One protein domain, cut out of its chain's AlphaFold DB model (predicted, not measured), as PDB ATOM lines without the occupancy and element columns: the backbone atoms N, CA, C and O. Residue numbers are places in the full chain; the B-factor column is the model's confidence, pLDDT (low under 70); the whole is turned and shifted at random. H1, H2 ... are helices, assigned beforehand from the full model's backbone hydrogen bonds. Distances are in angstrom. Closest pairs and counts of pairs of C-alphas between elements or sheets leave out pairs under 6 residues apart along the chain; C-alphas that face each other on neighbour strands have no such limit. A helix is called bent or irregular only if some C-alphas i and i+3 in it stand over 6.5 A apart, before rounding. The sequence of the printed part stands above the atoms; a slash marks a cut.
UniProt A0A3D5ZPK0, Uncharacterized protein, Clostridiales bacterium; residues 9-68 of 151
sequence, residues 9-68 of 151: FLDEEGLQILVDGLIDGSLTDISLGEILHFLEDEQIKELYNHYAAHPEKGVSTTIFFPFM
ATOM      1  N   PHE A   9      98.847 143.061 206.456       95.56
ATOM      2  CA  PHE A   9      98.174 142.524 207.636       95.56
ATOM      3  C   PHE A   9      98.392 141.017 207.809       95.56
ATOM      4  O   PHE A   9      97.848 140.451 208.759       95.56
ATOM      5  N   LEU A  10      99.115 140.371 206.889       96.00
ATOM      6  CA  LEU A  10      99.461 138.958 206.999       96.00
ATOM      7  C   LEU A  10     100.656 138.791 207.936       96.00
ATOM      8  O   LEU A  10     101.558 139.625 207.967       96.00
ATOM      9  N   ASP A  11     100.624 137.719 208.716       96.25
ATOM     10  CA  ASP A  11     101.776 137.231 209.459       96.25
ATOM     11  C   ASP A  11     102.606 136.274 208.588       96.25
ATOM     12  O   ASP A  11     102.279 136.010 207.431       96.25
ATOM     13  N   GLU A  12     103.691 135.756 209.157       95.38
ATOM     14  CA  GLU A  12     104.615 134.832 208.493       95.38
ATOM     15  C   GLU A  12     103.895 133.605 207.903       95.38
ATOM     16  O   GLU A  12     104.140 133.239 206.755       95.38
ATOM     17  N   GLU A  13     102.947 133.017 208.645       97.25
ATOM     18  CA  GLU A  13     102.141 131.881 208.176       97.25
ATOM     19  C   GLU A  13     101.254 132.285 206.990       97.25
ATOM     20  O   GLU A  13     101.205 131.589 205.974       97.25
ATOM     21  N   GLY A  14     100.580 133.435 207.084       96.69
ATOM     22  CA  GLY A  14      99.769 133.973 205.998       96.69
ATOM     23  C   GLY A  14     100.574 134.243 204.727       96.69
ATOM     24  O   GLY A  14     100.096 133.943 203.633       96.69
ATOM     25  N   LEU A  15     101.790 134.771 204.860       96.56
ATOM     26  CA  LEU A  15     102.711 135.001 203.746       96.56
ATOM     27  C   LEU A  15     103.224 133.686 203.149       96.56
ATOM     28  O   LEU A  15     103.263 133.559 201.924       96.56
ATOM     29  N   GLN A  16     103.514 132.679 203.979       97.88
ATOM     30  CA  GLN A  16     103.945 131.363 203.503       97.88
ATOM     31  C   GLN A  16     102.870 130.689 202.645       97.88
ATOM     32  O   GLN A  16     103.174 130.136 201.594       97.88
ATOM     33  N   ILE A  17     101.594 130.808 203.022       96.56
ATOM     34  CA  ILE A  17     100.482 130.289 202.208       96.56
ATOM     35  C   ILE A  17     100.486 130.905 200.798       96.56
ATOM     36  O   ILE A  17     100.123 130.240 199.824       96.56
ATOM     37  N   LEU A  18     100.892 132.173 200.662       95.69
ATOM     38  CA  LEU A  18     101.002 132.818 199.353       95.69
ATOM     39  C   LEU A  18     102.201 132.304 198.559       95.69
ATOM     40  O   LEU A  18     102.068 132.084 197.355       95.69
ATOM     41  N   VAL A  19     103.343 132.097 199.220       97.19
ATOM     42  CA  VAL A  19     104.539 131.483 198.622       97.19
ATOM     43  C   VAL A  19     104.194 130.109 198.049       97.19
ATOM     44  O   VAL A  19     104.389 129.881 196.853       97.19
ATOM     45  N   ASP A  20     103.573 129.247 198.856       97.50
ATOM     46  CA  ASP A  20     103.153 127.903 198.451       97.50
ATOM     47  C   ASP A  20     102.212 127.958 197.235       97.50
ATOM     48  O   ASP A  20     102.399 127.229 196.255       97.50
ATOM     49  N   GLY A  21     101.242 128.881 197.256       95.94
ATOM     50  CA  GLY A  21     100.288 129.075 196.163       95.94
ATOM     51  C   GLY A  21     100.918 129.574 194.855       95.94
ATOM     52  O   GLY A  21     100.461 129.231 193.761       95.94
ATOM     53  N   LEU A  22     101.982 130.380 194.930       94.88
ATOM     54  CA  LEU A  22     102.749 130.818 193.755       94.88
ATOM     55  C   LEU A  22     103.583 129.670 193.171       94.88
ATOM     56  O   LEU A  22     103.698 129.526 191.946       94.88
ATOM     57  N   ILE A  23     104.165 128.843 194.040       95.62
ATOM     58  CA  ILE A  23     104.992 127.695 193.659       95.62
ATOM     59  C   ILE A  23     104.138 126.630 192.965       95.62
ATOM     60  O   ILE A  23     104.467 126.217 191.842       95.62
ATOM     61  N   ASP A  24     103.017 126.239 193.579       95.06
ATOM     62  CA  ASP A  24     102.112 125.212 193.055       95.06
ATOM     63  C   ASP A  24     101.229 125.702 191.888       95.06
ATOM     64  O   ASP A  24     100.701 124.893 191.118       95.06
ATOM     65  N   GLY A  25     101.144 127.022 191.694       91.75
ATOM     66  CA  GLY A  25     100.405 127.670 190.612       91.75
ATOM     67  C   GLY A  25      98.903 127.819 190.869       91.75
ATOM     68  O   GLY A  25      98.162 128.158 189.944       91.75
ATOM     69  N   SER A  26      98.435 127.571 192.093       93.81
ATOM     70  CA  SER A  26      97.062 127.852 192.518       93.81
ATOM     71  C   SER A  26      96.791 129.354 192.655       93.81
ATOM     72  O   SER A  26      95.641 129.777 192.500       93.81
ATOM     73  N   LEU A  27      97.838 130.161 192.864       90.94
ATOM     74  CA  LEU A  27      97.779 131.617 192.947       90.94
ATOM     75  C   LEU A  27      98.332 132.269 191.670       90.94
ATOM     76  O   LEU A  27      99.489 132.074 191.304       90.94
ATOM     77  N   THR A  28      97.497 133.049 190.973       87.75
ATOM     78  CA  THR A  28      97.847 133.680 189.674       87.75
ATOM     79  C   THR A  28      97.418 135.144 189.553       87.75
ATOM     80  O   THR A  28      97.739 135.808 188.569       87.75
ATOM     81  N   ASP A  29      96.683 135.657 190.537       86.19
ATOM     82  CA  ASP A  29      96.068 136.986 190.563       86.19
ATOM     83  C   ASP A  29      96.895 138.034 191.328       86.19
ATOM     84  O   ASP A  29      96.424 139.152 191.538       86.19
ATOM     85  N   ILE A  30      98.133 137.694 191.702       88.19
ATOM     86  CA  ILE A  30      99.114 138.586 192.325       88.19
ATOM     87  C   ILE A  30     100.459 138.471 191.606       88.19
ATOM     88  O   ILE A  30     100.858 137.383 191.184       88.19
ATOM     89  N   SER A  31     101.161 139.591 191.447       88.56
ATOM     90  CA  SER A  31     102.507 139.586 190.876       88.56
ATOM     91  C   SER A  31     103.579 139.402 191.953       88.56
ATOM     92  O   SER A  31     103.427 139.858 193.085       88.56
ATOM     93  N   LEU A  32     104.707 138.781 191.596       92.44
ATOM     94  CA  LEU A  32     105.836 138.603 192.519       92.44
ATOM     95  C   LEU A  32     106.351 139.942 193.066       92.44
ATOM     96  O   LEU A  32     106.598 140.068 194.258       92.44
ATOM     97  N   GLY A  33     106.430 140.973 192.221       90.44
ATOM     98  CA  GLY A  33     106.869 142.305 192.647       90.44
ATOM     99  C   GLY A  33     105.981 142.944 193.722       90.44
ATOM    100  O   GLY A  33     106.472 143.767 194.487       90.44
ATOM    101  N   GLU A  34     104.701 142.565 193.806       90.19
ATOM    102  CA  GLU A  34     103.782 143.046 194.845       90.19
ATOM    103  C   GLU A  34     103.927 142.307 196.174       90.19
ATOM    104  O   GLU A  34     103.486 142.834 197.185       90.19
ATOM    105  N   ILE A  35     104.484 141.096 196.196       94.06
ATOM    106  CA  ILE A  35     104.605 140.312 197.431       94.06
ATOM    107  C   ILE A  35     106.017 140.357 198.017       94.06
ATOM    108  O   ILE A  35     106.145 140.356 199.235       94.06
ATOM    109  N   LEU A  36     107.060 140.477 197.187       96.00
ATOM    110  CA  LEU A  36     108.463 140.343 197.611       96.00
ATOM    111  C   LEU A  36     108.848 141.223 198.805       96.00
ATOM    112  O   LEU A  36     109.513 140.752 199.713       96.00
ATOM    113  N   HIS A  37     108.374 142.466 198.856       94.88
ATOM    114  CA  HIS A  37     108.662 143.393 199.957       94.88
ATOM    115  C   HIS A  37     108.029 143.046 201.316       94.88
ATOM    116  O   HIS A  37     108.300 143.739 202.294       94.88
ATOM    117  N   PHE A  38     107.152 142.043 201.367       96.19
ATOM    118  CA  PHE A  38     106.562 141.542 202.608       96.19
ATOM    119  C   PHE A  38     107.188 140.234 203.077       96.19
ATOM    120  O   PHE A  38     106.942 139.847 204.211       96.19
ATOM    121  N   LEU A  39     107.917 139.538 202.205       97.06
ATOM    122  CA  LEU A  39     108.441 138.211 202.490       97.06
ATOM    123  C   LEU A  39     109.726 138.296 203.309       97.06
ATOM    124  O   LEU A  39     110.518 139.220 203.143       97.06
ATOM    125  N   GLU A  40     109.927 137.291 204.151       96.31
ATOM    126  CA  GLU A  40     111.183 137.081 204.868       96.31
ATOM    127  C   GLU A  40     112.223 136.406 203.954       96.31
ATOM    128  O   GLU A  40     111.879 135.781 202.945       96.31
ATOM    129  N   ASP A  41     113.502 136.471 204.328       96.00
ATOM    130  CA  ASP A  41     114.620 136.014 203.486       96.00
ATOM    131  C   ASP A  41     114.464 134.560 203.006       96.00
ATOM    132  O   ASP A  41     114.670 134.254 201.829       96.00
ATOM    133  N   GLU A  42     114.028 133.654 203.890       96.56
ATOM    134  CA  GLU A  42     113.841 132.236 203.548       96.56
ATOM    135  C   GLU A  42     112.718 132.036 202.514       96.56
ATOM    136  O   GLU A  42     112.839 131.208 201.610       96.56
ATOM    137  N   GLN A  43     111.657 132.843 202.582       97.88
ATOM    138  CA  GLN A  43     110.535 132.809 201.636       97.88
ATOM    139  C   GLN A  43     110.949 133.332 200.257       97.88
ATOM    140  O   GLN A  43     110.577 132.777 199.219       97.88
ATOM    141  N   ILE A  44     111.756 134.394 200.235       97.94
ATOM    142  CA  ILE A  44     112.325 134.956 199.007       97.94
ATOM    143  C   ILE A  44     113.261 133.938 198.359       97.94
ATOM    144  O   ILE A  44     113.166 133.689 197.154       97.94
ATOM    145  N   LYS A  45     114.121 133.302 199.158       97.00
ATOM    146  CA  LYS A  45     115.026 132.239 198.720       97.00
ATOM    147  C   LYS A  45     114.272 131.041 198.147       97.00
ATOM    148  O   LYS A  45     114.681 130.496 197.118       97.00
ATOM    149  N   GLU A  46     113.175 130.630 198.776       97.56
ATOM    150  CA  GLU A  46     112.321 129.546 198.287       97.56
ATOM    151  C   GLU A  46     111.754 129.867 196.897       97.56
ATOM    152  O   GLU A  46     111.922 129.080 195.957       97.56
ATOM    153  N   LEU A  47     111.166 131.058 196.730       97.25
ATOM    154  CA  LEU A  47     110.657 131.510 195.435       97.25
ATOM    155  C   LEU A  47     111.776 131.617 194.394       97.25
ATOM    156  O   LEU A  47     111.610 131.118 193.279       97.25
ATOM    157  N   TYR A  48     112.915 132.219 194.744       96.75
ATOM    158  CA  TYR A  48     114.069 132.324 193.855       96.75
ATOM    159  C   TYR A  48     114.483 130.945 193.333       96.75
ATOM    160  O   TYR A  48     114.551 130.736 192.121       96.75
ATOM    161  N   ASN A  49     114.689 129.978 194.234       96.44
ATOM    162  CA  ASN A  49     115.089 128.618 193.876       96.44
ATOM    163  C   ASN A  49     114.053 127.939 192.977       96.44
ATOM    164  O   ASN A  49     114.413 127.285 191.994       96.44
ATOM    165  N   HIS A  50     112.769 128.121 193.286       96.75
ATOM    166  CA  HIS A  50     111.683 127.589 192.476       96.75
ATOM    167  C   HIS A  50     111.703 128.165 191.053       96.75
ATOM    168  O   HIS A  50     111.696 127.400 190.088       96.75
ATOM    169  N   TYR A  51     111.778 129.486 190.881       95.38
ATOM    170  CA  TYR A  51     111.775 130.101 189.547       95.38
ATOM    171  C   TYR A  51     113.091 129.904 188.785       95.38
ATOM    172  O   TYR A  51     113.061 129.732 187.567       95.38
ATOM    173  N   ALA A  52     114.229 129.830 189.477       93.12
ATOM    174  CA  ALA A  52     115.515 129.478 188.877       93.12
ATOM    175  C   ALA A  52     115.524 128.043 188.319       93.12
ATOM    176  O   ALA A  52     116.145 127.783 187.285       93.12
ATOM    177  N   ALA A  53     114.814 127.116 188.971       95.12
ATOM    178  CA  ALA A  53     114.650 125.740 188.503       95.12
ATOM    179  C   ALA A  53     113.603 125.586 187.381       95.12
ATOM    180  O   ALA A  53     113.648 124.592 186.655       95.12
ATOM    181  N   HIS A  54     112.699 126.560 187.218       94.88
ATOM    182  CA  HIS A  54     111.565 126.514 186.286       94.88
ATOM    183  C   HIS A  54     111.534 127.730 185.335       94.88
ATOM    184  O   HIS A  54     110.580 128.521 185.358       94.88
ATOM    185  N   PRO A  55     112.558 127.911 184.474       91.31
ATOM    186  CA  PRO A  55     112.641 129.057 183.564       91.31
ATOM    187  C   PRO A  55     111.475 129.128 182.560       91.31
ATOM    188  O   PRO A  55     111.159 130.201 182.046       91.31
ATOM    189  N   GLU A  56     110.786 128.015 182.291       93.75
ATOM    190  CA  GLU A  56     109.592 127.962 181.443       93.75
ATOM    191  C   GLU A  56     108.393 128.734 182.013       93.75
ATOM    192  O   GLU A  56     107.482 129.073 181.253       93.75
ATOM    193  N   LYS A  57     108.397 129.063 183.315       88.56
ATOM    194  CA  LYS A  57     107.389 129.942 183.929       88.56
ATOM    195  C   LYS A  57     107.524 131.407 183.476       88.56
ATOM    196  O   LYS A  57     106.621 132.197 183.735       88.56
ATOM    197  N   GLY A  58     108.609 131.777 182.785       88.50
ATOM    198  CA  GLY A  58     108.777 133.101 182.168       88.50
ATOM    199  C   GLY A  58     108.996 134.248 183.159       88.50
ATOM    200  O   GLY A  58     108.873 135.414 182.786       88.50
ATOM    201  N   VAL A  59     109.312 133.928 184.412       90.06
ATOM    202  CA  VAL A  59     109.671 134.897 185.451       90.06
ATOM    203  C   VAL A  59     111.180 135.096 185.426       90.06
ATOM    204  O   VAL A  59     111.932 134.128 185.529       90.06
ATOM    205  N   SER A  60     111.629 136.348 185.304       91.25
ATOM    206  CA  SER A  60     113.052 136.665 185.458       91.25
ATOM    207  C   SER A  60     113.458 136.502 186.916       91.25
ATOM    208  O   SER A  60     112.829 137.095 187.790       91.25
ATOM    209  N   THR A  61     114.533 135.764 187.187       91.94
ATOM    210  CA  THR A  61     115.078 135.629 188.545       91.94
ATOM    211  C   THR A  61     115.723 136.920 189.056       91.94
ATOM    212  O   THR A  61     116.002 137.055 190.241       91.94
ATOM    213  N   THR A  62     115.918 137.910 188.190       92.88
ATOM    214  CA  THR A  62     116.592 139.160 188.560       92.88
ATOM    215  C   THR A  62     115.709 140.108 189.361       92.88
ATOM    216  O   THR A  62     116.209 140.998 190.041       92.88
ATOM    217  N   ILE A  63     114.395 139.854 189.390       94.75
ATOM    218  CA  ILE A  63     113.453 140.576 190.255       94.75
ATOM    219  C   ILE A  63     113.670 140.289 191.746       94.75
ATOM    220  O   ILE A  63     113.193 141.064 192.566       94.75
ATOM    221  N   PHE A  64     114.330 139.175 192.089       96.56
ATOM    222  CA  PHE A  64     114.550 138.761 193.475       96.56
ATOM    223  C   PHE A  64     115.755 139.466 194.102       96.56
ATOM    224  O   PHE A  64     115.714 139.748 195.292       96.56
ATOM    225  N   PHE A  65     116.788 139.804 193.319       95.50
ATOM    226  CA  PHE A  65     118.055 140.332 193.847       95.50
ATOM    227  C   PHE A  65     117.926 141.559 194.763       95.50
ATOM    228  O   PHE A  65     118.593 141.566 195.787       95.50
ATOM    229  N   PRO A  66     117.047 142.550 194.505       95.94
ATOM    230  CA  PRO A  66     116.869 143.681 195.422       95.94
ATOM    231  C   PRO A  66     116.293 143.322 196.801       95.94
ATOM    232  O   PRO A  66     116.220 144.197 197.660       95.94
ATOM    233  N   PHE A  67     115.795 142.096 196.972       96.44
ATOM    234  CA  PHE A  67     115.113 141.625 198.178       96.44
ATOM    235  C   PHE A  67     115.799 140.410 198.814       96.44
ATOM    236  O   PHE A  67     115.399 139.996 199.891       96.44
ATOM    237  N   MET A  68     116.776 139.802 198.141       96.44
ATOM    238  CA  MET A  68     117.539 138.689 198.698       96.44
ATOM    239  C   MET A  68     118.568 139.203 199.703       96.44
ATOM    240  O   MET A  68     119.081 140.308 199.549       96.44
TER     241      MET A  68
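AT A GLANCE: This is residues 9 to 68 of the 151 residues of an uncharacterized protein of Clostridiales bacterium (UniProt A0A3D5ZPK0). Two long helices, H1 and H3, lie side by side and run the same way, while the short helix H2 runs back over one side of the pair, the three centres making a triangle. After H3, residues 54 to 68, with no named element, fold back along it. The printed part has 60 residues, with three named helices in the order H1, H2, H3 and no named strand; the class is all helix. It is compact, with a radius of gyration of the C-alphas of 10.6 A and spans of 31 by 25 by 16 A.

HOW THE PARTS SIT: H1, residues 12 to 24, and H3, residues 41 to 53, touch, the closest C-alphas being those of Ile 23 and His 50, 6.8 A apart; they run the same way at a shallow tilt of 1 degree. H2, residues 32 to 38, is close to H1 but not clearly touching, with Leu 15 and Phe 38 the closest C-alphas at 7.7 A; they run opposite ways at a shallow tilt of 21 degrees. H2 is likewise close to H3 but not clearly touching, with Leu 36 and Ile 44 the closest C-alphas at 6.8 A. Every O i to N i+4 pair is within hydrogen-bond range in H3, 8 of 9 in H1 and 1 of 3 in H2, which has 2 of 4 O i to N i+3 pairs within range.

IN THESE COORDINATES: H1 begins at C-alpha 12 (104.615, 134.832, 208.493) and is 18.4 A long; H3 is 18.2 A long and ends at C-alpha 53 (114.650, 125.740, 188.503). H2 is irregular, C-alphas 34 and 37 being 7.1 A apart.

THE WHOLE: The C-alphas of Phe 9 and Glu 56 are the two farthest apart, at 32.1 A. The printed part has no cut; the link H1 to H2 is short, H2 to H3 tight. No printed residue is under 70 in pLDDT.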